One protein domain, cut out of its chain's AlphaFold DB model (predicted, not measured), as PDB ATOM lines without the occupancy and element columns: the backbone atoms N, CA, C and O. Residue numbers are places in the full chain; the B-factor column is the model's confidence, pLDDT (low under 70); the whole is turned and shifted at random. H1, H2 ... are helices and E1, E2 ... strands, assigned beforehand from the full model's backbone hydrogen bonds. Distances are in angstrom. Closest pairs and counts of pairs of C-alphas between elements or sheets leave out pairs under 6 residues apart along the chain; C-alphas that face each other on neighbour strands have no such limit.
ATOM      1  N   HIS A 163     105.649 106.759 185.918       89.44
ATOM      2  CA  HIS A 163     106.028 107.103 184.550       89.44
ATOM      3  C   HIS A 163     107.442 106.599 184.262       89.44
ATOM      4  O   HIS A 163     108.360 106.778 185.068       89.44
ATOM      5  N   PHE A 164     107.612 105.974 183.104       91.31
ATOM      6  CA  PHE A 164     108.911 105.601 182.562       91.31
ATOM      7  C   PHE A 164     108.896 105.717 181.038       91.31
ATOM      8  O   PHE A 164     107.837 105.818 180.414       91.31
ATOM      9  N   GLN A 165     110.074 105.712 180.426       91.69
ATOM     10  CA  GLN A 165     110.222 105.763 178.979       91.69
ATOM     11  C   GLN A 165     111.115 104.622 178.499       91.69
ATOM     12  O   GLN A 165     112.064 104.238 179.176       91.69
ATOM     13  N   LEU A 166     110.829 104.088 177.314       91.31
ATOM     14  CA  LEU A 166     111.776 103.274 176.560       91.31
ATOM     15  C   LEU A 166     112.413 104.147 175.484       91.31
ATOM     16  O   LEU A 166     111.709 104.760 174.674       91.31
ATOM     17  N   VAL A 167     113.741 104.196 175.495       90.25
ATOM     18  CA  VAL A 167     114.559 104.961 174.560       90.25
ATOM     19  C   VAL A 167     115.180 104.011 173.550       90.25
ATOM     20  O   VAL A 167     115.926 103.107 173.919       90.25
ATOM     21  N   THR A 168     114.890 104.220 172.267       89.50
ATOM     22  CA  THR A 168     115.457 103.435 171.162       89.50
ATOM     23  C   THR A 168     116.411 104.301 170.342       89.50
ATOM     24  O   THR A 168     115.990 105.357 169.859       89.50
ATOM     25  N   ARG A 169     117.666 103.868 170.157       83.19
ATOM     26  CA  ARG A 169     118.689 104.584 169.362       83.19
ATOM     27  C   ARG A 169     118.595 104.203 167.883       83.19
ATOM     28  O   ARG A 169     118.548 103.019 167.571       83.19
ATOM     29  N   GLY A 170     118.614 105.166 166.965       76.44
ATOM     30  CA  GLY A 170     118.646 104.910 165.519       76.44
ATOM     31  C   GLY A 170     120.034 104.571 164.976       76.44
ATOM     32  O   GLY A 170     121.045 104.950 165.564       76.44
ATOM     33  N   ASN A 171     120.083 103.837 163.858       70.38
ATOM     34  CA  ASN A 171     121.344 103.465 163.201       70.38
ATOM     35  C   ASN A 171     122.002 104.666 162.509       70.38
ATOM     36  O   ASN A 171     123.190 104.907 162.682       70.38
ATOM     37  N   ASP A 172     121.191 105.490 161.841       53.91
ATOM     38  CA  ASP A 172     121.589 106.746 161.191       53.91
ATOM     39  C   ASP A 172     121.957 107.879 162.195       53.91
ATOM     40  O   ASP A 172     121.980 109.062 161.841       53.91
ATOM     41  N   ALA A 173     122.198 107.561 163.472       50.47
ATOM     42  CA  ALA A 173     122.704 108.519 164.447       50.47
ATOM     43  C   ALA A 173     124.190 108.785 164.167       50.47
ATOM     44  O   ALA A 173     125.009 107.891 164.384       50.47
ATOM     45  N   PRO A 200     125.839  99.555 166.728       59.19
ATOM     46  CA  PRO A 200     124.961  99.778 165.583       59.19
ATOM     47  C   PRO A 200     123.517  99.967 166.063       59.19
ATOM     48  O   PRO A 200     123.008  99.188 166.871       59.19
ATOM     49  N   GLY A 201     122.862 101.022 165.585       66.38
ATOM     50  CA  GLY A 201     121.531 101.404 166.045       66.38
ATOM     51  C   GLY A 201     120.388 100.691 165.316       66.38
ATOM     52  O   GLY A 201     120.570  99.772 164.519       66.38
ATOM     53  N   VAL A 202     119.162 101.137 165.583       79.44
ATOM     54  CA  VAL A 202     117.939 100.584 164.996       79.44
ATOM     55  C   VAL A 202     117.702 101.114 163.574       79.44
ATOM     56  O   VAL A 202     117.399 102.292 163.382       79.44
ATOM     57  N   ASP A 203     117.711 100.221 162.580       83.44
ATOM     58  CA  ASP A 203     117.100 100.445 161.256       83.44
ATOM     59  C   ASP A 203     115.559 100.502 161.403       83.44
ATOM     60  O   ASP A 203     114.877  99.508 161.139       83.44
ATOM     61  N   PHE A 204     114.972 101.626 161.838       85.88
ATOM     62  CA  PHE A 204     113.524 101.722 162.135       85.88
ATOM     63  C   PHE A 204     112.616 101.231 160.996       85.88
ATOM     64  O   PHE A 204     111.629 100.534 161.238       85.88
ATOM     65  N   ALA A 205     112.992 101.515 159.746       85.44
ATOM     66  CA  ALA A 205     112.275 101.065 158.556       85.44
ATOM     67  C   ALA A 205     112.211  99.527 158.428       85.44
ATOM     68  O   ALA A 205     111.209  98.993 157.954       85.44
ATOM     69  N   ARG A 206     113.247  98.801 158.876       87.38
ATOM     70  CA  ARG A 206     113.375  97.331 158.765       87.38
ATOM     71  C   ARG A 206     113.097  96.589 160.076       87.38
ATOM     72  O   ARG A 206     112.807  95.394 160.058       87.38
ATOM     73  N   SER A 207     113.188  97.257 161.225       87.81
ATOM     74  CA  SER A 207     113.026  96.652 162.554       87.81
ATOM     75  C   SER A 207     111.580  96.622 163.064       87.81
ATOM     76  O   SER A 207     111.332  95.969 164.076       87.81
ATOM     77  N   GLN A 208     110.632  97.267 162.365       89.25
ATOM     78  CA  GLN A 208     109.231  97.485 162.777       89.25
ATOM     79  C   GLN A 208     108.589  96.312 163.546       89.25
ATOM     80  O   GLN A 208     107.987  96.520 164.595       89.25
ATOM     81  N   ALA A 209     108.716  95.076 163.046       88.62
ATOM     82  CA  ALA A 209     108.126  93.891 163.675       88.62
ATOM     83  C   ALA A 209     108.773  93.523 165.028       88.62
ATOM     84  O   ALA A 209     108.063  93.181 165.970       88.62
ATOM     85  N   ARG A 210     110.105  93.647 165.149       89.12
ATOM     86  CA  ARG A 210     110.837  93.454 166.415       89.12
ATOM     87  C   ARG A 210     110.465  94.537 167.429       89.12
ATOM     88  O   ARG A 210     110.223  94.228 168.592       89.12
ATOM     89  N   LEU A 211     110.351  95.788 166.974       88.94
ATOM     90  CA  LEU A 211     110.002  96.921 167.833       88.94
ATOM     91  C   LEU A 211     108.555  96.836 168.355       88.94
ATOM     92  O   LEU A 211     108.330  97.003 169.551       88.94
ATOM     93  N   ARG A 212     107.582  96.480 167.500       88.81
ATOM     94  CA  ARG A 212     106.201  96.190 167.940       88.81
ATOM     95  C   ARG A 212     106.141  95.041 168.946       88.81
ATOM     96  O   ARG A 212     105.392  95.144 169.909       88.81
ATOM     97  N   LYS A 213     106.936  93.979 168.751       90.25
ATOM     98  CA  LYS A 213     106.993  92.862 169.702       90.25
ATOM     99  C   LYS A 213     107.469  93.329 171.081       90.25
ATOM    100  O   LYS A 213     106.757  93.092 172.044       90.25
ATOM    101  N   LEU A 214     108.597  94.042 171.178       90.44
ATOM    102  CA  LEU A 214     109.081  94.587 172.458       90.44
ATOM    103  C   LEU A 214     108.004  95.428 173.163       90.44
ATOM    104  O   LEU A 214     107.773  95.272 174.359       90.44
ATOM    105  N   PHE A 215     107.337  96.312 172.424       89.25
ATOM    106  CA  PHE A 215     106.294  97.171 172.975       89.25
ATOM    107  C   PHE A 215     105.056  96.394 173.454       89.25
ATOM    108  O   PHE A 215     104.479  96.759 174.477       89.25
ATOM    109  N   PHE A 216     104.682  95.306 172.776       88.81
ATOM    110  CA  PHE A 216     103.639  94.386 173.234       88.81
ATOM    111  C   PHE A 216     104.081  93.583 174.467       88.81
ATOM    112  O   PHE A 216     103.349  93.522 175.452       88.81
ATOM    113  N   ASP A 217     105.296  93.029 174.455       90.38
ATOM    114  CA  ASP A 217     105.859  92.254 175.565       90.38
ATOM    115  C   ASP A 217     105.948  93.113 176.848       90.38
ATOM    116  O   ASP A 217     105.596  92.643 177.930       90.38
ATOM    117  N   VAL A 218     106.322  94.396 176.736       89.56
ATOM    118  CA  VAL A 218     106.339  95.358 177.861       89.56
ATOM    119  C   VAL A 218     104.927  95.747 178.311       89.56
ATOM    120  O   VAL A 218     104.678  95.820 179.513       89.56
ATOM    121  N   ALA A 219     103.981  95.939 177.387       87.12
ATOM    122  CA  ALA A 219     102.578  96.194 177.730       87.12
ATOM    123  C   ALA A 219     101.854  94.965 178.322       87.12
ATOM    124  O   ALA A 219     100.795  95.119 178.924       87.12
ATOM    125  N   SER A 220     102.422  93.758 178.203       89.00
ATOM    126  CA  SER A 220     101.908  92.551 178.871       89.00
ATOM    127  C   SER A 220     102.188  92.513 180.383       89.00
ATOM    128  O   SER A 220     101.600  91.702 181.103       89.00
ATOM    129  N   ILE A 221     103.072  93.383 180.888       88.81
ATOM    130  CA  ILE A 221     103.375  93.488 182.319       88.81
ATOM    131  C   ILE A 221     102.139  94.054 183.050       88.81
ATOM    132  O   ILE A 221     101.612  95.089 182.640       88.81
ATOM    133  N   PRO A 222     101.667  93.424 184.147       84.81
ATOM    134  CA  PRO A 222     100.477  93.884 184.862       84.81
ATOM    135  C   PRO A 222     100.619  95.341 185.318       84.81
ATOM    136  O   PRO A 222     101.678  95.757 185.771       84.81
ATOM    137  N   GLY A 223      99.546  96.119 185.185       81.62
ATOM    138  CA  GLY A 223      99.525  97.541 185.535       81.62
ATOM    139  C   GLY A 223     100.174  98.478 184.507       81.62
ATOM    140  O   GLY A 223      99.921  99.680 184.585       81.62
ATOM    141  N   VAL A 224     100.960  97.980 183.540       86.44
ATOM    142  CA  VAL A 224     101.535  98.803 182.460       86.44
ATOM    143  C   VAL A 224     100.468  99.161 181.430       86.44
ATOM    144  O   VAL A 224      99.645  98.340 181.036       86.44
ATOM    145  N   SER A 225     100.491 100.413 180.981       79.12
ATOM    146  CA  SER A 225      99.547 100.969 180.019       79.12
ATOM    147  C   SER A 225     100.220 101.972 179.077       79.12
ATOM    148  O   SER A 225     101.134 102.710 179.463       79.12
ATOM    149  N   PHE A 226      99.735 102.012 177.833       70.00
ATOM    150  CA  PHE A 226      99.984 103.110 176.903       70.00
ATOM    151  C   PHE A 226      98.927 104.199 177.097       70.00
ATOM    152  O   PHE A 226      97.738 103.952 176.894       70.00
ATOM    153  N   THR A 227      99.351 105.430 177.378       57.03
ATOM    154  CA  THR A 227      98.498 106.611 177.187       57.03
ATOM    155  C   THR A 227      98.227 106.796 175.693       57.03
ATOM    156  O   THR A 227      99.071 107.341 174.989       57.03
ATOM    157  N   GLY A 228      97.075 106.309 175.217       57.28
ATOM    158  CA  GLY A 228      96.646 106.395 173.812       57.28
ATOM    159  C   GLY A 228      96.381 105.059 173.098       57.28
ATOM    160  O   GLY A 228      96.136 105.083 171.897       57.28
ATOM    161  N   GLU A 229      96.442 103.912 173.793       62.59
ATOM    162  CA  GLU A 229      96.198 102.537 173.280       62.59
ATOM    163  C   GLU A 229      97.103 102.033 172.131       62.59
ATOM    164  O   GLU A 229      97.202 100.824 171.927       62.59
ATOM    165  N   ARG A 230      97.767 102.917 171.376       72.94
ATOM    166  CA  ARG A 230      98.495 102.590 170.141       72.94
ATOM    167  C   ARG A 230      99.950 103.038 170.180       72.94
ATOM    168  O   ARG A 230     100.289 104.121 170.653       72.94
ATOM    169  N   ILE A 231     100.805 102.209 169.588       83.62
ATOM    170  CA  ILE A 231     102.198 102.536 169.283       83.62
ATOM    171  C   ILE A 231     102.216 103.494 168.080       83.62
ATOM    172  O   ILE A 231     101.421 103.354 167.153       83.62
ATOM    173  N   TRP A 232     103.167 104.429 168.028       88.31
ATOM    174  CA  TRP A 232     103.302 105.379 166.912       88.31
ATOM    175  C   TRP A 232     103.450 104.712 165.531       88.31
ATOM    176  O   TRP A 232     102.844 105.161 164.561       88.31
ATOM    177  N   LEU A 233     104.173 103.586 165.452       89.69
ATOM    178  CA  LEU A 233     104.281 102.734 164.256       89.69
ATOM    179  C   LEU A 233     102.952 102.107 163.809       89.69
ATOM    180  O   LEU A 233     102.869 101.598 162.688       89.69
ATOM    181  N   ASP A 234     101.942 102.075 164.674       89.25
ATOM    182  CA  ASP A 234     100.602 101.591 164.355       89.25
ATOM    183  C   ASP A 234      99.701 102.755 163.939       89.25
ATOM    184  O   ASP A 234      99.087 102.666 162.882       89.25
ATOM    185  N   SER A 235      99.730 103.889 164.649       89.62
ATOM    186  CA  SER A 235      99.043 105.126 164.234       89.62
ATOM    187  C   SER A 235      99.469 105.599 162.833       89.62
ATOM    188  O   SER A 235      98.623 105.887 161.984       89.62
ATOM    189  N   MET A 236     100.777 105.592 162.550       91.69
ATOM    190  CA  MET A 236     101.346 105.913 161.234       91.69
ATOM    191  C   MET A 236     100.929 104.899 160.157       91.69
ATOM    192  O   MET A 236     100.586 105.280 159.036       91.69
ATOM    193  N   ARG A 237     100.934 103.596 160.478       92.12
ATOM    194  CA  ARG A 237     100.504 102.537 159.548       92.12
ATOM    195  C   ARG A 237      99.019 102.665 159.223       92.12
ATOM    196  O   ARG A 237      98.645 102.518 158.066       92.12
ATOM    197  N   ASP A 238      98.182 102.907 160.223       91.62
ATOM    198  CA  ASP A 238      96.729 102.957 160.068       91.62
ATOM    199  C   ASP A 238      96.306 104.186 159.240       91.62
ATOM    200  O   ASP A 238      95.421 104.076 158.390       91.62
ATOM    201  N   TRP A 239      97.020 105.312 159.378       92.44
ATOM    202  CA  TRP A 239      96.917 106.466 158.475       92.44
ATOM    203  C   TRP A 239      97.282 106.104 157.024       92.44
ATOM    204  O   TRP A 239      96.481 106.315 156.110       92.44
ATOM    205  N   LEU A 240      98.445 105.474 156.806       93.50
ATOM    206  CA  LEU A 240      98.880 105.026 155.473       93.50
ATOM    207  C   LEU A 240      97.925 103.992 154.849       93.50
ATOM    208  O   LEU A 240      97.709 104.022 153.639       93.50
ATOM    209  N   LEU A 241      97.315 103.110 155.646       93.94
ATOM    210  CA  LEU A 241      96.279 102.173 155.192       93.94
ATOM    211  C   LEU A 241      94.999 102.900 154.756       93.94
ATOM    212  O   LEU A 241      94.403 102.520 153.748       93.94
ATOM    213  N   GLY A 242      94.599 103.961 155.463       93.19
ATOM    214  CA  GLY A 242      93.483 104.823 155.062       93.19
ATOM    215  C   GLY A 242      93.722 105.501 153.708       93.19
ATOM    216  O   GLY A 242      92.849 105.467 152.838       93.19
ATOM    217  N   LEU A 243      94.926 106.042 153.494       93.00
ATOM    218  CA  LEU A 243      95.328 106.634 152.212       93.00
ATOM    219  C   LEU A 243      95.435 105.591 151.092       93.00
ATOM    220  O   LEU A 243      94.961 105.832 149.984       93.00
ATOM    221  N   GLN A 244      95.995 104.410 151.378       93.50
ATOM    222  CA  GLN A 244      96.086 103.319 150.407       93.50
ATOM    223  C   GLN A 244      94.696 102.832 149.974       93.50
ATOM    224  O   GLN A 244      94.478 102.625 148.785       93.50
ATOM    225  N   LYS A 245      93.736 102.720 150.904       93.88
ATOM    226  CA  LYS A 245      92.345 102.356 150.593       93.88
ATOM    227  C   LYS A 245      91.657 103.409 149.718       93.88
ATOM    228  O   LYS A 245      91.015 103.043 148.741       93.88
ATOM    229  N   ALA A 246      91.827 104.699 150.026       92.44
ATOM    230  CA  ALA A 246      91.284 105.785 149.207       92.44
ATOM    231  C   ALA A 246      91.887 105.802 147.789       92.44
ATOM    232  O   ALA A 246      91.163 105.981 146.812       92.44
ATOM    233  N   PHE A 247      93.196 105.556 147.663       91.94
ATOM    234  CA  PHE A 247      93.861 105.395 146.369       91.94
ATOM    235  C   PHE A 247      93.341 104.172 145.598       91.94
ATOM    236  O   PHE A 247      93.016 104.296 144.423       91.94
ATOM    237  N   ASP A 248      93.224 103.006 146.242       92.19
ATOM    238  CA  ASP A 248      92.728 101.783 145.600       92.19
ATOM    239  C   ASP A 248      91.266 101.917 145.137       92.19
ATOM    240  O   ASP A 248      90.897 101.343 144.111       92.19
ATOM    241  N   GLU A 249      90.441 102.695 145.844       93.25
ATOM    242  CA  GLU A 249      89.078 103.049 145.430       93.25
ATOM    243  C   GLU A 249      89.066 104.025 144.240       93.25
ATOM    244  O   GLU A 249      88.371 103.774 143.254       93.25
ATOM    245  N   ASP A 250      89.856 105.102 144.267       91.00
ATOM    246  CA  ASP A 250      89.955 106.052 143.145       91.00
ATOM    247  C   ASP A 250      90.568 105.419 141.880       91.00
ATOM    248  O   ASP A 250      90.190 105.775 140.759       91.00
ATOM    249  N   PHE A 251      91.483 104.460 142.042       90.19
ATOM    250  CA  PHE A 251      92.099 103.700 140.952       90.19
ATOM    251  C   PHE A 251      91.099 102.717 140.319       90.19
ATOM    252  O   PHE A 251      90.954 102.684 139.097       90.19
ATOM    253  N   GLN A 252      90.326 101.980 141.130       92.25
ATOM    254  CA  GLN A 252      89.235 101.121 140.639       92.25
ATOM    255  C   GLN A 252      88.152 101.913 139.890       92.25
ATOM    256  O   GLN A 252      87.654 101.457 138.862       92.25
ATOM    257  N   ASN A 253      87.820 103.117 140.365       90.19
ATOM    258  CA  ASN A 253      86.855 104.013 139.720       90.19
ATOM    259  C   ASN A 253      87.418 104.771 138.495       90.19
ATOM    260  O   ASN A 253      86.708 105.591 137.911       90.19
ATOM    261  N   GLN A 254      88.675 104.524 138.099       87.00
ATOM    262  CA  GLN A 254      89.387 105.232 137.020       87.00
ATOM    263  C   GLN A 254      89.468 106.762 137.218       87.00
ATOM    264  O   GLN A 254      89.675 107.520 136.267       87.00
ATOM    265  N   TYR A 255      89.321 107.243 138.458       87.81
ATOM    266  CA  TYR A 255      89.522 108.650 138.808       87.81
ATOM    267  C   TYR A 255      91.007 109.005 138.897       87.81
ATOM    268  O   TYR A 255      91.356 110.168 138.679       87.81
ATOM    269  N   ILE A 256      91.854 108.008 139.159       87.06
ATOM    270  CA  ILE A 256      93.310 108.023 138.989       87.06
ATOM    271  C   ILE A 256      93.663 106.988 137.912       87.06
ATOM    272  O   ILE A 256      93.035 105.936 137.827       87.06
ATOM    273  N   THR A 257      94.655 107.291 137.074       85.25
ATOM    274  CA  THR A 257      95.086 106.431 135.956       85.25
ATOM    275  C   THR A 257      96.524 105.941 136.123       85.25
ATOM    276  O   THR A 257      97.349 106.632 136.718       85.25
ATOM    277  N   ASP A 258      96.861 104.805 135.500       81.06
ATOM    278  CA  ASP A 258      98.206 104.200 135.444       81.06
ATOM    279  C   ASP A 258      99.358 105.166 135.119       81.06
ATOM    280  O   ASP A 258     100.500 104.902 135.476       81.06
ATOM    281  N   LYS A 259      99.074 106.259 134.398       80.31
ATOM    282  CA  LYS A 259     100.066 107.259 133.968       80.31
ATOM    283  C   LYS A 259     100.254 108.407 134.968       80.31
ATOM    284  O   LYS A 259     100.937 109.374 134.647       80.31
ATOM    285  N   GLY A 260      99.617 108.340 136.137       79.69
ATOM    286  CA  GLY A 260      99.674 109.390 137.152       79.69
ATOM    287  C   GLY A 260      98.805 110.616 136.857       79.69
ATOM    288  O   GLY A 260      99.014 111.642 137.488       79.69
ATOM    289  N   ASN A 261      97.832 110.539 135.936       85.88
ATOM    290  CA  ASN A 261      96.820 111.596 135.785       85.88
ATOM    291  C   ASN A 261      95.644 111.341 136.737       85.88
ATOM    292  O   ASN A 261      95.157 110.206 136.800       85.88
ATOM    293  N   TRP A 262      95.133 112.393 137.386       86.38
ATOM    294  CA  TRP A 262      93.941 112.341 138.243       86.38
ATOM    295  C   TRP A 262      92.850 113.324 137.799       86.38
ATOM    296  O   TRP A 262      93.095 114.452 137.366       86.38
ATOM    297  N   SER A 263      91.602 112.880 137.921       84.44
ATOM    298  CA  SER A 263      90.411 113.653 137.572       84.44
ATOM    299  C   SER A 263      89.935 114.540 138.730       84.44
ATOM    300  O   SER A 263      90.254 114.309 139.893       84.44
ATOM    301  N   ARG A 264      89.050 115.504 138.435       83.69
ATOM    302  CA  ARG A 264      88.369 116.330 139.455       83.69
ATOM    303  C   ARG A 264      87.424 115.521 140.376       83.69
ATOM    304  O   ARG A 264      86.869 116.093 141.306       83.69
ATOM    305  N   LYS A 265      87.201 114.228 140.106       84.56
ATOM    306  CA  LYS A 265      86.390 113.329 140.947       84.56
ATOM    307  C   LYS A 265      87.206 112.521 141.963       84.56
ATOM    308  O   LYS A 265      86.591 111.904 142.822       84.56
ATOM    309  N   ALA A 266      88.538 112.518 141.862       85.00
ATOM    310  CA  ALA A 266      89.394 111.835 142.829       85.00
ATOM    311  C   ALA A 266      89.299 112.496 144.218       85.00
ATOM    312  O   ALA A 266      89.115 113.711 144.335       85.00
ATOM    313  N   SER A 267      89.439 111.690 145.264       89.25
ATOM    314  CA  SER A 267      89.475 112.116 146.660       89.25
ATOM    315  C   SER A 267      90.777 112.855 146.983       89.25
ATOM    316  O   SER A 267      91.844 112.466 146.506       89.25
ATOM    317  N   GLU A 268      90.745 113.870 147.863       88.25
ATOM    318  CA  GLU A 268      91.982 114.517 148.348       88.25
ATOM    319  C   GLU A 268      92.938 113.480 148.984       88.25
ATOM    320  O   GLU A 268      94.151 113.559 148.794       88.25
ATOM    321  N   ASN A 269      92.389 112.445 149.635       89.69
ATOM    322  CA  ASN A 269      93.158 111.336 150.212       89.69
ATOM    323  C   ASN A 269      93.685 110.344 149.162       89.69
ATOM    324  O   ASN A 269      94.743 109.756 149.372       89.69
ATOM    325  N   GLY A 270      92.986 110.153 148.038       88.38
ATOM    326  CA  GLY A 270      93.444 109.288 146.946       88.38
ATOM    327  C   GLY A 270      94.553 109.943 146.120       88.38
ATOM    328  O   GLY A 270      95.553 109.298 145.808       88.38
ATOM    329  N   VAL A 271      94.445 111.253 145.864       88.75
ATOM    330  CA  VAL A 271      95.520 112.061 145.255       88.75
ATOM    331  C   VAL A 271      96.744 112.135 146.177       88.75
ATOM    332  O   VAL A 271      97.872 112.018 145.702       88.75
ATOM    333  N   LEU A 272      96.552 112.247 147.499       89.81
ATOM    334  CA  LEU A 272      97.648 112.125 148.467       89.81
ATOM    335  C   LEU A 272      98.263 110.713 148.473       89.81
ATOM    336  O   LEU A 272      99.484 110.579 148.497       89.81
ATOM    337  N   GLY A 273      97.438 109.664 148.401       90.19
ATOM    338  CA  GLY A 273      97.899 108.281 148.270       90.19
ATOM    339  C   GLY A 273      98.770 108.075 147.027       90.19
ATOM    340  O   GLY A 273      99.869 107.539 147.147       90.19
ATOM    341  N   LEU A 274      98.347 108.587 145.864       88.69
ATOM    342  CA  LEU A 274      99.148 108.613 144.634       88.69
ATOM    343  C   LEU A 274     100.479 109.350 144.845       88.69
ATOM    344  O   LEU A 274     101.535 108.808 144.517       88.69
ATOM    345  N   LEU A 275     100.435 110.561 145.417       88.69
ATOM    346  CA  LEU A 275     101.629 111.373 145.662       88.69
ATOM    347  C   LEU A 275     102.655 110.633 146.531       88.69
ATOM    348  O   LEU A 275     103.842 110.744 146.246       88.69
ATOM    349  N   LEU A 276     102.216 109.870 147.543       90.06
ATOM    350  CA  LEU A 276     103.081 109.095 148.444       90.06
ATOM    351  C   LEU A 276     103.545 107.748 147.860       90.06
ATOM    352  O   LEU A 276     104.692 107.361 148.078       90.06
ATOM    353  N   ILE A 277     102.707 107.035 147.100       91.12
ATOM    354  CA  ILE A 277     103.074 105.754 146.458       91.12
ATOM    355  C   ILE A 277     104.266 105.930 145.502       91.12
ATOM    356  O   ILE A 277     105.091 105.029 145.371       91.12
ATOM    357  N   VAL A 278     104.378 107.107 144.887       89.00
ATOM    358  CA  VAL A 278     105.445 107.490 143.952       89.00
ATOM    359  C   VAL A 278     106.761 107.885 144.651       89.00
ATOM    360  O   VAL A 278     107.828 107.753 144.053       89.00
ATOM    361  N   GLN A 279     106.743 108.331 145.915       88.75
ATOM    362  CA  GLN A 279     107.973 108.758 146.609       88.75
ATOM    363  C   GLN A 279     108.843 107.567 147.014       88.75
ATOM    364  O   GLN A 279     108.347 106.595 147.588       88.75
ATOM    365  N   THR A 280     110.148 107.694 146.808       86.44
ATOM    366  CA  THR A 280     111.208 106.965 147.520       86.44
ATOM    367  C   THR A 280     112.002 107.955 148.373       86.44
ATOM    368  O   THR A 280     111.965 109.158 148.116       86.44
ATOM    369  N   ASP A 281     112.789 107.468 149.331       80.25
ATOM    370  CA  ASP A 281     113.739 108.307 150.082       80.25
ATOM    371  C   ASP A 281     114.778 109.022 149.179       80.25
ATOM    372  O   ASP A 281     115.383 110.000 149.611       80.25
ATOM    373  N   ASN A 282     114.959 108.571 147.927       81.94
ATOM    374  CA  ASN A 282     115.903 109.131 146.951       81.94
ATOM    375  C   ASN A 282     115.237 110.004 145.862       81.94
ATOM    376  O   ASN A 282     115.945 110.543 145.012       81.94
ATOM    377  N   GLY A 283     113.901 110.126 145.839       83.00
ATOM    378  CA  GLY A 283     113.165 110.882 144.816       83.00
ATOM    379  C   GLY A 283     111.909 110.192 144.264       83.00
ATOM    380  O   GLY A 283     111.423 109.202 144.813       83.00
ATOM    381  N   ILE A 284     111.385 110.736 143.164       85.31
ATOM    382  CA  ILE A 284     110.155 110.307 142.470       85.31
ATOM    383  C   ILE A 284     110.423 109.067 141.595       85.31
ATOM    384  O   ILE A 284     111.309 109.105 140.746       85.31
ATOM    385  N   ASP A 285     109.600 108.023 141.723       84.50
ATOM    386  CA  ASP A 285     109.560 106.873 140.807       84.50
ATOM    387  C   ASP A 285     108.108 106.577 140.382       84.50
ATOM    388  O   ASP A 285     107.254 106.220 141.197       84.50
ATOM    389  N   LEU A 286     107.819 106.751 139.086       83.19
ATOM    390  CA  LEU A 286     106.476 106.610 138.514       83.19
ATOM    391  C   LEU A 286     106.088 105.151 138.214       83.19
ATOM    392  O   LEU A 286     104.897 104.835 138.233       83.19
ATOM    393  N   ASP A 287     107.042 104.239 138.003       83.81
ATOM    394  CA  ASP A 287     106.730 102.823 137.736       83.81
ATOM    395  C   ASP A 287     106.206 102.110 139.001       83.81
ATOM    396  O   ASP A 287     105.511 101.084 138.943       83.81
ATOM    397  N   ARG A 288     106.439 102.720 140.171       84.75
ATOM    398  CA  ARG A 288     105.880 102.305 141.462       84.75
ATOM    399  C   ARG A 288     104.364 102.489 141.584       84.75
ATOM    400  O   ARG A 288     103.772 101.773 142.388       84.75
ATOM    401  N   ILE A 289     103.695 103.287 140.738       84.88
ATOM    402  CA  ILE A 289     102.216 103.432 140.740       84.88
ATOM    403  C   ILE A 289     101.503 102.070 140.621       84.88
ATOM    404  O   ILE A 289     100.456 101.858 141.232       84.88
ATOM    405  N   ARG A 290     102.080 101.124 139.866       81.88
ATOM    406  CA  ARG A 290     101.516  99.779 139.636       81.88
ATOM    407  C   ARG A 290     102.014  98.698 140.603       81.88
ATOM    408  O   ARG A 290     101.437  97.614 140.639       81.88
ATOM    409  N   THR A 291     103.111  98.936 141.326       83.12
ATOM    410  CA  THR A 291     103.904  97.873 141.988       83.12
ATOM    411  C   THR A 291     104.229  98.146 143.464       83.12
ATOM    412  O   THR A 291     104.548  97.217 144.223       83.12
ATOM    413  N   ALA A 292     104.126  99.403 143.902       84.12
ATOM    414  CA  ALA A 292     104.296  99.813 145.287       84.12
ATOM    415  C   ALA A 292     102.970  99.822 146.055       84.12
ATOM    416  O   ALA A 292     101.887  99.990 145.499       84.12
ATOM    417  N   ARG A 293     103.077  99.618 147.369       89.44
ATOM    418  CA  ARG A 293     101.990  99.679 148.349       89.44
ATOM    419  C   ARG A 293     102.569 100.298 149.613       89.44
ATOM    420  O   ARG A 293     103.607  99.828 150.065       89.44
ATOM    421  N   LEU A 294     101.910 101.319 150.162       89.25
ATOM    422  CA  LEU A 294     102.370 102.052 151.351       89.25
ATOM    423  C   LEU A 294     102.569 101.112 152.552       89.25
ATOM    424  O   LEU A 294     103.504 101.283 153.336       89.25
ATOM    425  N   VAL A 295     101.708 100.095 152.667       91.62
ATOM    426  CA  VAL A 295     101.779  99.045 153.687       91.62
ATOM    427  C   VAL A 295     101.642  97.663 153.036       91.62
ATOM    428  O   VAL A 295     100.713  97.403 152.271       91.62
ATOM    429  N   ARG A 296     102.553  96.747 153.386       86.81
ATOM    430  CA  ARG A 296     102.527  95.318 153.024       86.81
ATOM    431  C   ARG A 296     102.628  94.486 154.303       86.81
ATOM    432  O   ARG A 296     103.505  94.745 155.122       86.81
ATOM    433  N   ASN A 297     101.760  93.490 154.491       80.88
ATOM    434  CA  ASN A 297     101.810  92.543 155.623       80.88
ATOM    435  C   ASN A 297     101.982  93.224 157.006       80.88
ATOM    436  O   ASN A 297     102.811  92.818 157.815       80.88
ATOM    437  N   HIS A 298     101.229  94.304 157.259       82.44
ATOM    438  CA  HIS A 298     101.314  95.166 158.456       82.44
ATOM    439  C   HIS A 298     102.664  95.888 158.693       82.44
ATOM    440  O   HIS A 298     102.846  96.532 159.731       82.44
ATOM    441  N   THR A 299     103.589  95.862 157.732       88.25
ATOM    442  CA  THR A 299     104.805  96.695 157.705       88.25
ATOM    443  C   THR A 299     104.680  97.825 156.685       88.25
ATOM    444  O   THR A 299     104.136  97.637 155.600       88.25
ATOM    445  N   ILE A 300     105.168  99.007 157.051       92.38
ATOM    446  CA  ILE A 300     105.275 100.176 156.170       92.38
ATOM    447  C   ILE A 300     106.415  99.923 155.171       92.38
ATOM    448  O   ILE A 300     107.435  99.359 155.574       92.38
ATOM    449  N   ASP A 301     106.262 100.311 153.900       90.56
ATOM    450  CA  ASP A 301     107.300 100.106 152.876       90.56
ATOM    451  C   ASP A 301     108.615 100.821 153.279       90.56
ATOM    452  O   ASP A 301     108.627 102.045 153.447       90.56
ATOM    453  N   PRO A 302     109.736 100.088 153.457       88.31
ATOM    454  CA  PRO A 302     110.980 100.665 153.957       88.31
ATOM    455  C   PRO A 302     111.688 101.577 152.943       88.31
ATOM    456  O   PRO A 302     112.611 102.284 153.334       88.31
ATOM    457  N   SER A 303     111.290 101.574 151.663       86.19
ATOM    458  CA  SER A 303     111.939 102.360 150.594       86.19
ATOM    459  C   SER A 303     111.632 103.866 150.622       86.19
ATOM    460  O   SER A 303     112.260 104.634 149.891       86.19
ATOM    461  N   ALA A 304     110.668 104.284 151.445       88.62
ATOM    462  CA  ALA A 304     110.171 105.661 151.530       88.62
ATOM    463  C   ALA A 304     109.801 106.072 152.972       88.62
ATOM    464  O   ALA A 304     109.029 107.007 153.198       88.62
ATOM    465  N   PHE A 305     110.302 105.331 153.967       90.88
ATOM    466  CA  PHE A 305     109.867 105.439 155.362       90.88
ATOM    467  C   PHE A 305     110.094 106.843 155.949       90.88
ATOM    468  O   PHE A 305     109.244 107.339 156.693       90.88
ATOM    469  N   ARG A 306     111.200 107.515 155.590       89.00
ATOM    470  CA  ARG A 306     111.505 108.873 156.071       89.00
ATOM    471  C   ARG A 306     110.633 109.922 155.381       89.00
ATOM    472  O   ARG A 306     110.214 110.879 156.032       89.00
ATOM    473  N   VAL A 307     110.271 109.724 154.110       89.75
ATOM    474  CA  VAL A 307     109.277 110.573 153.427       89.75
ATOM    475  C   VAL A 307     107.889 110.422 154.058       89.75
ATOM    476  O   VAL A 307     107.224 111.421 154.331       89.75
ATOM    477  N   TYR A 308     107.458 109.193 154.356       91.88
ATOM    478  CA  TYR A 308     106.162 108.936 154.995       91.88
ATOM    479  C   TYR A 308     106.083 109.514 156.410       91.88
ATOM    480  O   TYR A 308     105.026 110.004 156.804       91.88
ATOM    481  N   LEU A 309     107.189 109.511 157.160       90.62
ATOM    482  CA  LEU A 309     107.253 110.103 158.495       90.62
ATOM    483  C   LEU A 309     107.128 111.637 158.460       90.62
ATOM    484  O   LEU A 309     106.334 112.197 159.216       90.62
ATOM    485  N   HIS A 310     107.849 112.309 157.551       89.12
ATOM    486  CA  HIS A 310     107.696 113.752 157.302       89.12
ATOM    487  C   HIS A 310     106.256 114.083 156.866       89.12
ATOM    488  O   HIS A 310     105.634 115.003 157.395       89.12
ATOM    489  N   ALA A 311     105.682 113.293 155.951       90.31
ATOM    490  CA  ALA A 311     104.313 113.485 155.479       90.31
ATOM    491  C   ALA A 311     103.264 113.335 156.595       90.31
ATOM    492  O   ALA A 311     102.411 114.208 156.735       90.31
ATOM    493  N   TRP A 312     103.350 112.285 157.417       91.12
ATOM    494  CA  TRP A 312     102.435 112.057 158.544       91.12
ATOM    495  C   TRP A 312     102.497 113.207 159.561       91.12
ATOM    496  O   TRP A 312     101.467 113.784 159.909       91.12
ATOM    497  N   ARG A 313     103.712 113.626 159.946       89.88
ATOM    498  CA  ARG A 313     103.965 114.736 160.882       89.88
ATOM    499  C   ARG A 313     103.367 116.078 160.446       89.88
ATOM    500  O   ARG A 313     102.950 116.861 161.304       89.88
ATOM    501  N   VAL A 314     103.388 116.359 159.141       88.25
ATOM    502  CA  VAL A 314     102.966 117.642 158.549       88.25
ATOM    503  C   VAL A 314     101.481 117.649 158.172       88.25
ATOM    504  O   VAL A 314     100.835 118.687 158.298       88.25
ATOM    505  N   LEU A 315     100.930 116.519 157.715       88.25
ATOM    506  CA  LEU A 315      99.558 116.430 157.193       88.25
ATOM    507  C   LEU A 315      98.532 115.955 158.229       88.25
ATOM    508  O   LEU A 315      97.380 116.371 158.162       88.25
ATOM    509  N   ASP A 316      98.933 115.110 159.182       87.69
ATOM    510  CA  ASP A 316      98.064 114.561 160.232       87.69
ATOM    511  C   ASP A 316      98.699 114.762 161.618       87.69
ATOM    512  O   ASP A 316      98.953 113.837 162.393       87.69
ATOM    513  N   ALA A 317      98.987 116.031 161.919       85.00
ATOM    514  CA  ALA A 317      99.657 116.440 163.149       85.00
ATOM    515  C   ALA A 317      98.914 115.990 164.424       85.00
ATOM    516  O   ALA A 317      99.565 115.690 165.419       85.00
ATOM    517  N   PHE A 318      97.579 115.892 164.396       86.06
ATOM    518  CA  PHE A 318      96.788 115.425 165.542       86.06
ATOM    519  C   PHE A 318      97.061 113.950 165.861       86.06
ATOM    520  O   PHE A 318      97.369 113.616 167.006       86.06
ATOM    521  N   ASN A 319      97.007 113.079 164.851       86.94
ATOM    522  CA  ASN A 319      97.317 111.657 164.982       86.94
ATOM    523  C   ASN A 319      98.809 111.419 165.276       86.94
ATOM    524  O   ASN A 319      99.141 110.489 166.002       86.94
ATOM    525  N   TYR A 320      99.703 112.291 164.790       86.94
ATOM    526  CA  TYR A 320     101.114 112.301 165.195       86.94
ATOM    527  C   TYR A 320     101.294 112.601 166.694       86.94
ATOM    528  O   TYR A 320     102.115 111.966 167.347       86.94
ATOM    529  N   THR A 321     100.520 113.537 167.260       85.69
ATOM    530  CA  THR A 321     100.583 113.890 168.696       85.69
ATOM    531  C   THR A 321      99.793 112.964 169.629       85.69
ATOM    532  O   THR A 321      99.892 113.107 170.843       85.69
ATOM    533  N   ALA A 322      98.991 112.041 169.091       86.25
ATOM    534  CA  ALA A 322      98.185 111.105 169.874       86.25
ATOM    535  C   ALA A 322      98.985 109.972 170.565       86.25
ATOM    536  O   ALA A 322      98.712 109.710 171.738       86.25
ATOM    537  N   PRO A 323      99.941 109.272 169.912       85.19
ATOM    538  CA  PRO A 323     100.788 108.293 170.586       85.19
ATOM    539  C   PRO A 323     101.806 108.988 171.510       85.19
ATOM    540  O   PRO A 323     102.307 110.065 171.186       85.19
ATOM    541  N   PRO A 324     102.190 108.368 172.640       83.19
ATOM    542  CA  PRO A 324     102.979 109.024 173.678       83.19
ATOM    543  C   PRO A 324     104.486 108.937 173.383       83.19
ATOM    544  O   PRO A 324     105.259 108.375 174.164       83.19
ATOM    545  N   CYS A 325     104.915 109.445 172.227       88.25
ATOM    546  CA  CYS A 325     106.292 109.343 171.746       88.25
ATOM    547  C   CYS A 325     106.914 110.685 171.345       88.25
ATOM    548  O   CYS A 325     106.254 111.544 170.763       88.25
ATOM    549  N   THR A 326     108.225 110.802 171.554       89.25
ATOM    550  CA  THR A 326     109.046 111.905 171.046       89.25
ATOM    551  C   THR A 326     110.065 111.330 170.072       89.25
ATOM    552  O   THR A 326     110.958 110.583 170.474       89.25
ATOM    553  N   ILE A 327     109.926 111.658 168.788       89.75
ATOM    554  CA  ILE A 327     110.908 111.335 167.745       89.75
ATOM    555  C   ILE A 327     111.900 112.498 167.663       89.75
ATOM    556  O   ILE A 327     111.489 113.654 167.571       89.75
ATOM    557  N   ILE A 328     113.194 112.188 167.733       87.94
ATOM    558  CA  ILE A 328     114.296 113.152 167.753       87.94
ATOM    559  C   ILE A 328     115.253 112.837 166.586       87.94
ATOM    560  O   ILE A 328     115.721 111.695 166.484       87.94
ATOM    561  N   PRO A 329     115.582 113.815 165.719       87.12
ATOM    562  CA  PRO A 329     114.990 115.159 165.629       87.12
ATOM    563  C   PRO A 329     113.505 115.114 165.221       87.12
ATOM    564  O   PRO A 329     113.058 114.133 164.630       87.12
ATOM    565  N   ASP A 330     112.747 116.185 165.495       84.62
ATOM    566  CA  ASP A 330     111.349 116.279 165.046       84.62
ATOM    567  C   ASP A 330     111.297 116.230 163.499       84.62
ATOM    568  O   ASP A 330     111.902 117.089 162.841       84.62
ATOM    569  N   PRO A 331     110.580 115.262 162.887       83.38
ATOM    570  CA  PRO A 331     110.470 115.148 161.433       83.38
ATOM    571  C   PRO A 331     109.851 116.379 160.743       83.38
ATOM    572  O   PRO A 331     109.969 116.507 159.528       83.38
ATOM    573  N   GLY A 332     109.225 117.301 161.486       76.81
ATOM    574  CA  GLY A 332     108.669 118.561 160.981       76.81
ATOM    575  C   GLY A 332     109.666 119.725 160.874       76.81
ATOM    576  O   GLY A 332     109.274 120.808 160.447       76.81
ATOM    577  N   VAL A 333     110.939 119.542 161.250       69.00
ATOM    578  CA  VAL A 333     111.972 120.606 161.232       69.00
ATOM    579  C   VAL A 333     112.329 121.086 159.816       69.00
ATOM    580  O   VAL A 333     112.860 122.183 159.643       69.00
ATOM    581  N   GLN A 334     112.037 120.302 158.777       66.44
ATOM    582  CA  GLN A 334     112.210 120.741 157.392       66.44
ATOM    583  C   GLN A 334     111.023 121.617 156.966       66.44
ATOM    584  O   GLN A 334     109.887 121.159 156.915       66.44
ATOM    585  N   LEU A 335     111.285 122.876 156.588       56.25
ATOM    586  CA  LEU A 335     110.267 123.865 156.175       56.25
ATOM    587  C   LEU A 335     109.556 123.539 154.831       56.25
ATOM    588  O   LEU A 335     108.894 124.396 154.240       56.25
ATOM    589  N   SER A 336     109.668 122.305 154.336       61.91
ATOM    590  CA  SER A 336     109.009 121.779 153.139       61.91
ATOM    591  C   SER A 336     107.490 121.669 153.330       61.91
ATOM    592  O   SER A 336     106.949 120.604 153.628       61.91
ATOM    593  N   ARG A 337     106.778 122.785 153.119       65.50
ATOM    594  CA  ARG A 337     105.308 122.828 153.092       65.50
ATOM    595  C   ARG A 337     104.769 121.909 151.993       65.50
ATOM    596  O   ARG A 337     104.749 122.289 150.825       65.50
ATOM    597  N   ILE A 338     104.262 120.745 152.388       74.50
ATOM    598  CA  ILE A 338     103.552 119.828 151.494       74.50
ATOM    599  C   ILE A 338     102.255 120.504 151.034       74.50
ATOM    600  O   ILE A 338     101.379 120.827 151.837       74.50
ATOM    601  N   THR A 339     102.133 120.737 149.731       70.06
ATOM    602  CA  THR A 339     100.923 121.236 149.075       70.06
ATOM    603  C   THR A 339     100.177 120.087 148.399       70.06
ATOM    604  O   THR A 339     100.760 119.296 147.655       70.06
ATOM    605  N   LEU A 340      98.870 119.983 148.650       69.38
ATOM    606  CA  LEU A 340      98.006 119.003 147.987       69.38
ATOM    607  C   LEU A 340      97.638 119.475 146.565       69.38
ATOM    608  O   LEU A 340      97.195 120.624 146.421       69.38
ATOM    609  N   PRO A 341      97.753 118.627 145.522       66.38
ATOM    610  CA  PRO A 341      97.355 118.974 144.154       66.38
ATOM    611  C   PRO A 341      95.830 119.141 143.979       66.38
ATOM    612  O   PRO A 341      95.124 118.272 143.478       66.38
ATOM    613  N   ARG A 342      95.293 120.306 144.364       62.84
ATOM    614  CA  ARG A 342      93.849 120.642 144.313       62.84
ATOM    615  C   ARG A 342      93.269 120.917 142.916       62.84
ATOM    616  O   ARG A 342      92.142 121.397 142.791       62.84
ATOM    617  N   ARG A 343      94.026 120.657 141.852       71.50
ATOM    618  CA  ARG A 343      93.585 120.768 140.452       71.50
ATOM    619  C   ARG A 343      93.717 119.394 139.792       71.50
ATOM    620  O   ARG A 343      94.642 118.678 140.162       71.50
ATOM    621  N   PRO A 344      92.841 119.017 138.841       72.31
ATOM    622  CA  PRO A 344      93.098 117.850 138.000       72.31
ATOM    623  C   PRO A 344      94.415 118.073 137.248       72.31
ATOM    624  O   PRO A 344      94.599 119.136 136.652       72.31
ATOM    625  N   GLY A 345      95.317 117.099 137.327       77.81
ATOM    626  CA  GLY A 345      96.708 117.228 136.900       77.81
ATOM    627  C   GLY A 345      97.279 115.919 136.362       77.81
ATOM    628  O   GLY A 345      96.573 114.909 136.257       77.81
ATOM    629  N   GLY A 346      98.552 115.968 135.982       79.12
ATOM    630  CA  GLY A 346      99.313 114.838 135.452       79.12
ATOM    631  C   GLY A 346     100.597 114.554 136.236       79.12
ATOM    632  O   GLY A 346     100.882 115.221 137.231       79.12
ATOM    633  N   PRO A 347     101.444 113.618 135.768       74.50
ATOM    634  CA  PRO A 347     102.692 113.267 136.448       74.50
ATOM    635  C   PRO A 347     103.693 114.432 136.543       74.50
ATOM    636  O   PRO A 347     104.591 114.383 137.375       74.50
ATOM    637  N   ALA A 348     103.533 115.489 135.736       73.62
ATOM    638  CA  ALA A 348     104.328 116.717 135.824       73.62
ATOM    639  C   ALA A 348     103.934 117.636 137.003       73.62
ATOM    640  O   ALA A 348     104.711 118.515 137.365       73.62
ATOM    641  N   ASP A 349     102.753 117.438 137.600       77.38
ATOM    642  CA  ASP A 349     102.297 118.151 138.802       77.38
ATOM    643  C   ASP A 349     102.691 117.410 140.104       77.38
ATOM    644  O   ASP A 349     102.435 117.899 141.207       77.38
ATOM    645  N   LEU A 350     103.314 116.226 139.995       80.00
ATOM    646  CA  LEU A 350     103.896 115.484 141.118       80.00
ATOM    647  C   LEU A 350     105.313 115.999 141.408       80.00
ATOM    648  O   LEU A 350     106.132 116.147 140.504       80.00
ATOM    649  N   TYR A 351     105.620 116.231 142.683       83.00
ATOM    650  CA  TYR A 351     106.920 116.725 143.141       83.00
ATOM    651  C   TYR A 351     107.526 115.799 144.203       83.00
ATOM    652  O   TYR A 351     106.830 114.986 144.819       83.00
ATOM    653  N   SER A 352     108.839 115.921 144.413       83.25
ATOM    654  CA  SER A 352     109.554 115.145 145.427       83.25
ATOM    655  C   SER A 352     109.337 115.773 146.799       83.25
ATOM    656  O   SER A 352     109.605 116.961 146.985       83.25
ATOM    657  N   ILE A 353     108.881 114.986 147.767       85.31
ATOM    658  CA  ILE A 353     108.802 115.411 149.166       85.31
ATOM    659  C   ILE A 353     110.174 115.171 149.806       85.31
ATOM    660  O   ILE A 353     110.745 114.092 149.659       85.31
ATOM    661  N   SER A 354     110.706 116.167 150.520       84.12
ATOM    662  CA  SER A 354     111.946 116.022 151.290       84.12
ATOM    663  C   SER A 354     111.820 114.870 152.304       84.12
ATOM    664  O   SER A 354     110.873 114.885 153.096       84.12
ATOM    665  N   PRO A 355     112.738 113.887 152.334       83.00
ATOM    666  CA  PRO A 355     112.727 112.852 153.362       83.00
ATOM    667  C   PRO A 355     113.074 113.456 154.725       83.00
ATOM    668  O   PRO A 355     113.970 114.302 154.807       83.00
ATOM    669  N   ALA A 356     112.404 112.993 155.788       84.31
ATOM    670  CA  ALA A 356     112.738 113.358 157.165       84.31
ATOM    671  C   ALA A 356     114.239 113.185 157.443       84.31
ATOM    672  O   ALA A 356     114.868 112.241 156.949       84.31
ATOM    673  N   ARG A 357     114.796 114.050 158.302       83.62
ATOM    674  CA  ARG A 357     116.124 113.808 158.888       83.62
ATOM    675  C   ARG A 357     116.181 112.398 159.505       83.62
ATOM    676  O   ARG A 357     115.168 111.933 160.035       83.62
ATOM    677  N   PRO A 358     117.345 111.725 159.460       83.12
ATOM    678  CA  PRO A 358     117.519 110.425 160.095       83.12
ATOM    679  C   PRO A 358     117.099 110.456 161.566       83.12
ATOM    680  O   PRO A 358     117.452 111.379 162.302       83.12
ATOM    681  N   ILE A 359     116.343 109.441 161.991       84.88
ATOM    682  CA  ILE A 359     115.894 109.316 163.379       84.88
ATOM    683  C   ILE A 359     117.105 108.944 164.231       84.88
ATOM    684  O   ILE A 359     117.645 107.850 164.090       84.88
ATOM    685  N   GLN A 360     117.507 109.831 165.135       84.25
ATOM    686  CA  GLN A 360     118.608 109.584 166.067       84.25
ATOM    687  C   GLN A 360     118.113 108.817 167.296       84.25
ATOM    688  O   GLN A 360     118.777 107.897 167.776       84.25
ATOM    689  N   MET A 361     116.926 109.172 167.792       87.19
ATOM    690  CA  MET A 361     116.355 108.618 169.013       87.19
ATOM    691  C   MET A 361     114.826 108.684 168.979       87.19
ATOM    692  O   MET A 361     114.251 109.675 168.534       87.19
ATOM    693  N   VAL A 362     114.156 107.646 169.485       89.62
ATOM    694  CA  VAL A 362     112.721 107.708 169.808       89.62
ATOM    695  C   VAL A 362     112.535 107.388 171.279       89.62
ATOM    696  O   VAL A 362     112.918 106.314 171.743       89.62
ATOM    697  N   GLN A 363     111.939 108.325 172.007       90.31
ATOM    698  CA  GLN A 363     111.419 108.105 173.352       90.31
ATOM    699  C   GLN A 363     109.970 107.635 173.232       90.31
ATOM    700  O   GLN A 363     109.181 108.232 172.502       90.31
ATOM    701  N   THR A 364     109.596 106.593 173.968       90.56
ATOM    702  CA  THR A 364     108.208 106.118 174.073       90.56
ATOM    703  C   THR A 364     107.819 106.043 175.539       90.56
ATOM    704  O   THR A 364     108.499 105.381 176.316       90.56
ATOM    705  N   SER A 365     106.777 106.774 175.935       89.81
ATOM    706  CA  SER A 365     106.352 106.905 177.331       89.81
ATOM    707  C   SER A 365     105.315 105.854 177.713       89.81
ATOM    708  O   SER A 365     104.387 105.572 176.957       89.81
ATOM    709  N   PHE A 366     105.458 105.330 178.925       89.94
ATOM    710  CA  PHE A 366     104.623 104.293 179.514       89.94
ATOM    711  C   PHE A 366     104.215 104.695 180.932       89.94
ATOM    712  O   PHE A 366     104.957 105.386 181.637       89.94
ATOM    713  N   PHE A 367     103.051 104.213 181.367       88.94
ATOM    714  CA  PHE A 367     102.560 104.408 182.726       88.94
ATOM    715  C   PHE A 367     102.222 103.062 183.361       88.94
ATOM    716  O   PHE A 367     101.400 102.314 182.829       88.94
ATOM    717  N   ALA A 368     102.852 102.759 184.493       88.81
ATOM    718  CA  ALA A 368     102.581 101.576 185.299       88.81
ATOM    719  C   ALA A 368     101.792 101.969 186.558       88.81
ATOM    720  O   ALA A 368     102.168 102.914 187.247       88.81
ATOM    721  N   THR A 369     100.704 101.263 186.859       88.38
ATOM    722  CA  THR A 369      99.877 101.467 188.063       88.38
ATOM    723  C   THR A 369     100.046 100.322 189.063       88.38
ATOM    724  O   THR A 369     100.376  99.201 188.682       88.38
ATOM    725  N   GLY A 370      99.819 100.603 190.351       83.94
ATOM    726  CA  GLY A 370      99.884  99.604 191.427       83.94
ATOM    727  C   GLY A 370     101.280  99.322 191.998       83.94
ATOM    728  O   GLY A 370     101.413  98.450 192.849       83.94
ATOM    729  N   TYR A 371     102.313 100.068 191.599       85.00
ATOM    730  CA  TYR A 371     103.704  99.861 192.028       85.00
ATOM    731  C   TYR A 371     104.099 100.786 193.196       85.00
ATOM    732  O   TYR A 371     105.053 101.562 193.114       85.00
ATOM    733  N   GLY A 372     103.322 100.737 194.284       79.25
ATOM    734  CA  GLY A 372     103.487 101.615 195.453       79.25
ATOM    735  C   GLY A 372     104.620 101.231 196.423       79.25
ATOM    736  O   GLY A 372     105.206 102.122 197.039       79.25
ATOM    737  N   ASP A 373     104.945  99.937 196.550       84.06
ATOM    738  CA  ASP A 373     106.075  99.433 197.352       84.06
ATOM    739  C   ASP A 373     107.345  99.330 196.485       84.06
ATOM    740  O   ASP A 373     107.304  98.918 195.324       84.06
ATOM    741  N   ILE A 374     108.502  99.668 197.055       86.19
ATOM    742  CA  ILE A 374     109.802  99.598 196.377       86.19
ATOM    743  C   ILE A 374     110.194  98.147 196.082       86.19
ATOM    744  O   ILE A 374     110.819  97.891 195.053       86.19
ATOM    745  N   ALA A 375     109.754  97.181 196.894       84.62
ATOM    746  CA  ALA A 375     109.920  95.764 196.574       84.62
ATOM    747  C   ALA A 375     109.273  95.400 195.218       84.62
ATOM    748  O   ALA A 375     109.858  94.662 194.418       84.62
ATOM    749  N   ASP A 376     108.105  95.969 194.908       87.25
ATOM    750  CA  ASP A 376     107.434  95.773 193.621       87.25
ATOM    751  C   ASP A 376     108.098  96.586 192.500       87.25
ATOM    752  O   ASP A 376     108.196  96.096 191.375       87.25
ATOM    753  N   GLN A 377     108.639  97.773 192.799       89.31
ATOM    754  CA  GLN A 377     109.412  98.577 191.840       89.31
ATOM    755  C   GLN A 377     110.721  97.897 191.412       89.31
ATOM    756  O   GLN A 377     111.044  97.894 190.226       89.31
ATOM    757  N   ILE A 378     111.446  97.256 192.333       90.12
ATOM    758  CA  ILE A 378     112.652  96.470 192.022       90.12
ATOM    759  C   ILE A 378     112.283  95.283 191.118       90.12
ATOM    760  O   ILE A 378     112.927  95.046 190.093       90.12
ATOM    761  N   ASN A 379     111.199  94.569 191.442       89.69
ATOM    762  CA  ASN A 379     110.678  93.478 190.612       89.69
ATOM    763  C   ASN A 379     110.197  93.955 189.229       89.69
ATOM    764  O   ASN A 379     110.341  93.228 188.243       89.69
ATOM    765  N   PHE A 380     109.637  95.160 189.138       91.12
ATOM    766  CA  PHE A 380     109.224  95.798 187.891       91.12
ATOM    767  C   PHE A 380     110.424  96.169 187.010       91.12
ATOM    768  O   PHE A 380     110.515  95.707 185.872       91.12
ATOM    769  N   VAL A 381     111.382  96.924 187.555       92.19
ATOM    770  CA  VAL A 381     112.607  97.344 186.857       92.19
ATOM    771  C   VAL A 381     113.385  96.130 186.348       92.19
ATOM    772  O   VAL A 381     113.795  96.116 185.189       92.19
ATOM    773  N   LYS A 382     113.495  95.063 187.152       92.12
ATOM    774  CA  LYS A 382     114.126  93.798 186.749       92.12
ATOM    775  C   LYS A 382     113.439  93.132 185.546       92.12
ATOM    776  O   LYS A 382     114.130  92.622 184.666       92.12
ATOM    777  N   LYS A 383     112.100  93.148 185.477       92.25
ATOM    778  CA  LYS A 383     111.338  92.610 184.331       92.25
ATOM    779  C   LYS A 383     111.538  93.449 183.070       92.25
ATOM    780  O   LYS A 383     111.819  92.888 182.016       92.25
ATOM    781  N   VAL A 384     111.425  94.776 183.175       93.06
ATOM    782  CA  VAL A 384     111.611  95.674 182.020       93.06
ATOM    783  C   VAL A 384     113.045  95.592 181.497       93.06
ATOM    784  O   VAL A 384     113.226  95.453 180.289       93.06
ATOM    785  N   ARG A 385     114.051  95.583 182.386       91.62
ATOM    786  CA  ARG A 385     115.465  95.422 182.016       91.62
ATOM    787  C   ARG A 385     115.697  94.143 181.210       91.62
ATOM    788  O   ARG A 385     116.216  94.234 180.098       91.62
ATOM    789  N   ALA A 386     115.211  92.998 181.695       92.56
ATOM    790  CA  ALA A 386     115.331  91.723 180.988       92.56
ATOM    791  C   ALA A 386     114.688  91.748 179.584       92.56
ATOM    792  O   ALA A 386     115.271  91.222 178.637       92.56
ATOM    793  N   LEU A 387     113.532  92.405 179.409       92.38
ATOM    794  CA  LEU A 387     112.915  92.581 178.085       92.38
ATOM    795  C   LEU A 387     113.742  93.498 177.168       92.38
ATOM    796  O   LEU A 387     113.894  93.202 175.982       92.38
ATOM    797  N   THR A 388     114.313  94.587 177.692       91.00
ATOM    798  CA  THR A 388     115.167  95.494 176.904       91.00
ATOM    799  C   THR A 388     116.514  94.873 176.523       91.00
ATOM    800  O   THR A 388     116.973  95.062 175.398       91.00
ATOM    801  N   GLU A 389     117.109  94.046 177.386       91.00
ATOM    802  CA  GLU A 389     118.298  93.236 177.079       91.00
ATOM    803  C   GLU A 389     117.975  92.158 176.028       91.00
ATOM    804  O   GLU A 389     118.707  91.973 175.047       91.00
ATOM    805  N   GLN A 390     116.822  91.496 176.163       91.62
ATOM    806  CA  GLN A 390     116.330  90.522 175.190       91.62
ATOM    807  C   GLN A 390     116.044  91.160 173.815       91.62
ATOM    808  O   GLN A 390     116.280  90.522 172.788       91.62
ATOM    809  N   ALA A 391     115.565  92.404 173.750       88.44
ATOM    810  CA  ALA A 391     115.405  93.133 172.487       88.44
ATOM    811  C   ALA A 391     116.739  93.648 171.917       88.44
ATOM    812  O   ALA A 391     116.965  93.567 170.707       88.44
ATOM    813  N   THR A 392     117.658  94.088 172.781       88.12
ATOM    814  CA  THR A 392     119.000  94.543 172.387       88.12
ATOM    815  C   THR A 392     119.805  93.404 171.756       88.12
ATOM    816  O   THR A 392     120.332  93.566 170.658       88.12
ATOM    817  N   SER A 393     119.781  92.204 172.347       86.88
ATOM    818  CA  SER A 393     120.361  90.985 171.750       86.88
ATOM    819  C   SER A 393     119.679  90.531 170.445       86.88
ATOM    820  O   SER A 393     120.303  89.858 169.630       86.88
ATOM    821  N   GLN A 394     118.436  90.953 170.184       85.50
ATOM    822  CA  GLN A 394     117.753  90.788 168.890       85.50
ATOM    823  C   GLN A 394     118.091  91.904 167.877       85.50
ATOM    824  O   GLN A 394     117.417  92.025 166.848       85.50
ATOM    825  N   GLY A 395     119.108  92.731 168.139       79.94
ATOM    826  CA  GLY A 395     119.541  93.815 167.256       79.94
ATOM    827  C   GLY A 395     118.571  94.998 167.225       79.94
ATOM    828  O   GLY A 395     118.321  95.556 166.153       79.94
ATOM    829  N   VAL A 396     117.969  95.327 168.371       84.25
ATOM    830  CA  VAL A 396     117.199  96.559 168.590       84.25
ATOM    831  C   VAL A 396     117.672  97.185 169.911       84.25
ATOM    832  O   VAL A 396     117.098  96.859 170.948       84.25
ATOM    833  N   PRO A 397     118.727  98.026 169.922       83.62
ATOM    834  CA  PRO A 397     119.207  98.656 171.152       83.62
ATOM    835  C   PRO A 397     118.138  99.568 171.765       83.62
ATOM    836  O   PRO A 397     117.752 100.594 171.190       83.62
ATOM    837  N   VAL A 398     117.662  99.165 172.945       88.44
ATOM    838  CA  VAL A 398     116.675  99.889 173.752       88.44
ATOM    839  C   VAL A 398     117.136  99.913 175.199       88.44
ATOM    840  O   VAL A 398     117.527  98.877 175.732       88.44
ATOM    841  N   PHE A 399     117.023 101.065 175.854       89.12
ATOM    842  CA  PHE A 399     117.221 101.188 177.296       89.12
ATOM    843  C   PHE A 399     116.021 101.883 177.963       89.12
ATOM    844  O   PHE A 399     115.418 102.781 177.364       89.12
ATOM    845  N   PRO A 400     115.630 101.470 179.180       92.12
ATOM    846  CA  PRO A 400     114.589 102.142 179.941       92.12
ATOM    847  C   PRO A 400     115.151 103.354 180.699       92.12
ATOM    848  O   PRO A 400     116.287 103.333 181.172       92.12
ATOM    849  N   THR A 401     114.340 104.398 180.859       89.69
ATOM    850  CA  THR A 401     114.658 105.593 181.653       89.69
ATOM    851  C   THR A 401     113.461 106.034 182.496       89.69
ATOM    852  O   THR A 401     112.310 105.696 182.214       89.69
ATOM    853  N   GLY A 402     113.725 106.795 183.560       88.38
ATOM    854  CA  GLY A 402     112.708 107.354 184.456       88.38
ATOM    855  C   GLY A 402     113.053 107.160 185.931       88.38
ATOM    856  O   GLY A 402     113.993 106.445 186.273       88.38
TER     857      GLY A 402
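AT A GLANCE: This is residues 163 to 173 and 200 to 402 of the 788 residues of an uncharacterized protein of Mesocestoides corti (UniProt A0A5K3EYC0). Two lobes stand end to end and make a rod: a twisted sheet of E1 to E4 with H1 and H7 covering one face, then a group of helices, H2 to H6, in which the long H2 runs away from the sheet and H3 crosses it. Residues 329 to 360, with no named element, run out to the far end of the helical lobe and back to the sheet. The printed part has 214 residues, in the order E1 H1 H2 H3 H4 H5 H6 E2 E3 H7 E4, a mixed class; the sheet order is E2 E3 E1 E4, all antiparallel. It is compact, with a radius of gyration of the C-alphas of 19.5 A and spans of 65 by 31 by 30 A.

HOW THE PARTS SIT: E1, residues 163 to 169, is antiparallel to E3, residues 361 to 368, with N 166 and O 364 2.8 A apart, and to E4, residues 398 to 401, with N 167 and O 399 2.9 A apart. E2, residues 325 to 328, forms a hairpin with E3, N 328 and O 361 being 2.8 A apart. H1, residues 204 to 219, runs along E1 at 24 degrees on the local plane, at a height over the sheet of 10.4 A. H7, residues 374 to 393, is on the same face, over E1 and E4, at a height of 8.6 A. H1 and H7 touch at a shallow tilt of 25 degrees, opposite ways, closest at the C-alphas of Leu 214 and Ala 391, 6.5 A. E3, H7 and E4 form a split strand-helix-strand unit, two strands running the same way with E1 between them, its crossover right-handed. The hub is H2, residues 232 to 252. It touches H3, residues 268 to 277, about perpendicular at 74 degrees, with the C-alphas of Phe 247 and Gly 270 closest at 4.0 A. H2 touches H6, residues 317 to 321, at the C-alphas of Ser 235 and Asn 319, 6.8 A, and only just touches H5, residues 302 to 315, with 3 pairs of C-alphas within 8 A, the closest Met 236 and Trp 312 at 6.8 A. H4, residues 287 to 290, only just touches H3, with 3 such pairs, closest at the C-alphas of Ile 277 and Ile 289, 6.2 A. Every O i to N i+4 pair is within hydrogen-bond range in H3, H6 and H7, against 9 of 12 in H1, 16 of 17 in H2 and 8 of 10 in H5; H4 is too short for one.

IN THESE COORDINATES: E1 begins at C-alpha 163 (106.028, 107.103, 184.550) and is 19.9 A long. H2, 30.1 A, ends at C-alpha 252 (89.235, 101.121, 140.639). E3 measures 22.5 A and H7 28.1 A; E4 ends at C-alpha 401 (114.658, 105.593, 181.653).

THE WHOLE: The C-alphas of Gly 346 and Ala 375 are farthest apart, 64.9 A. Residues 174 to 199 are not printed; C-alphas 173 and 200 are 9.1 A apart. Links H1 to H2, H2 to H3, H4 to H5 and E2 to E3 are long. Confidence is under 70 at residues 172 to 173, 200 to 201, 227 to 229, 333 to 337 and 340 to 342.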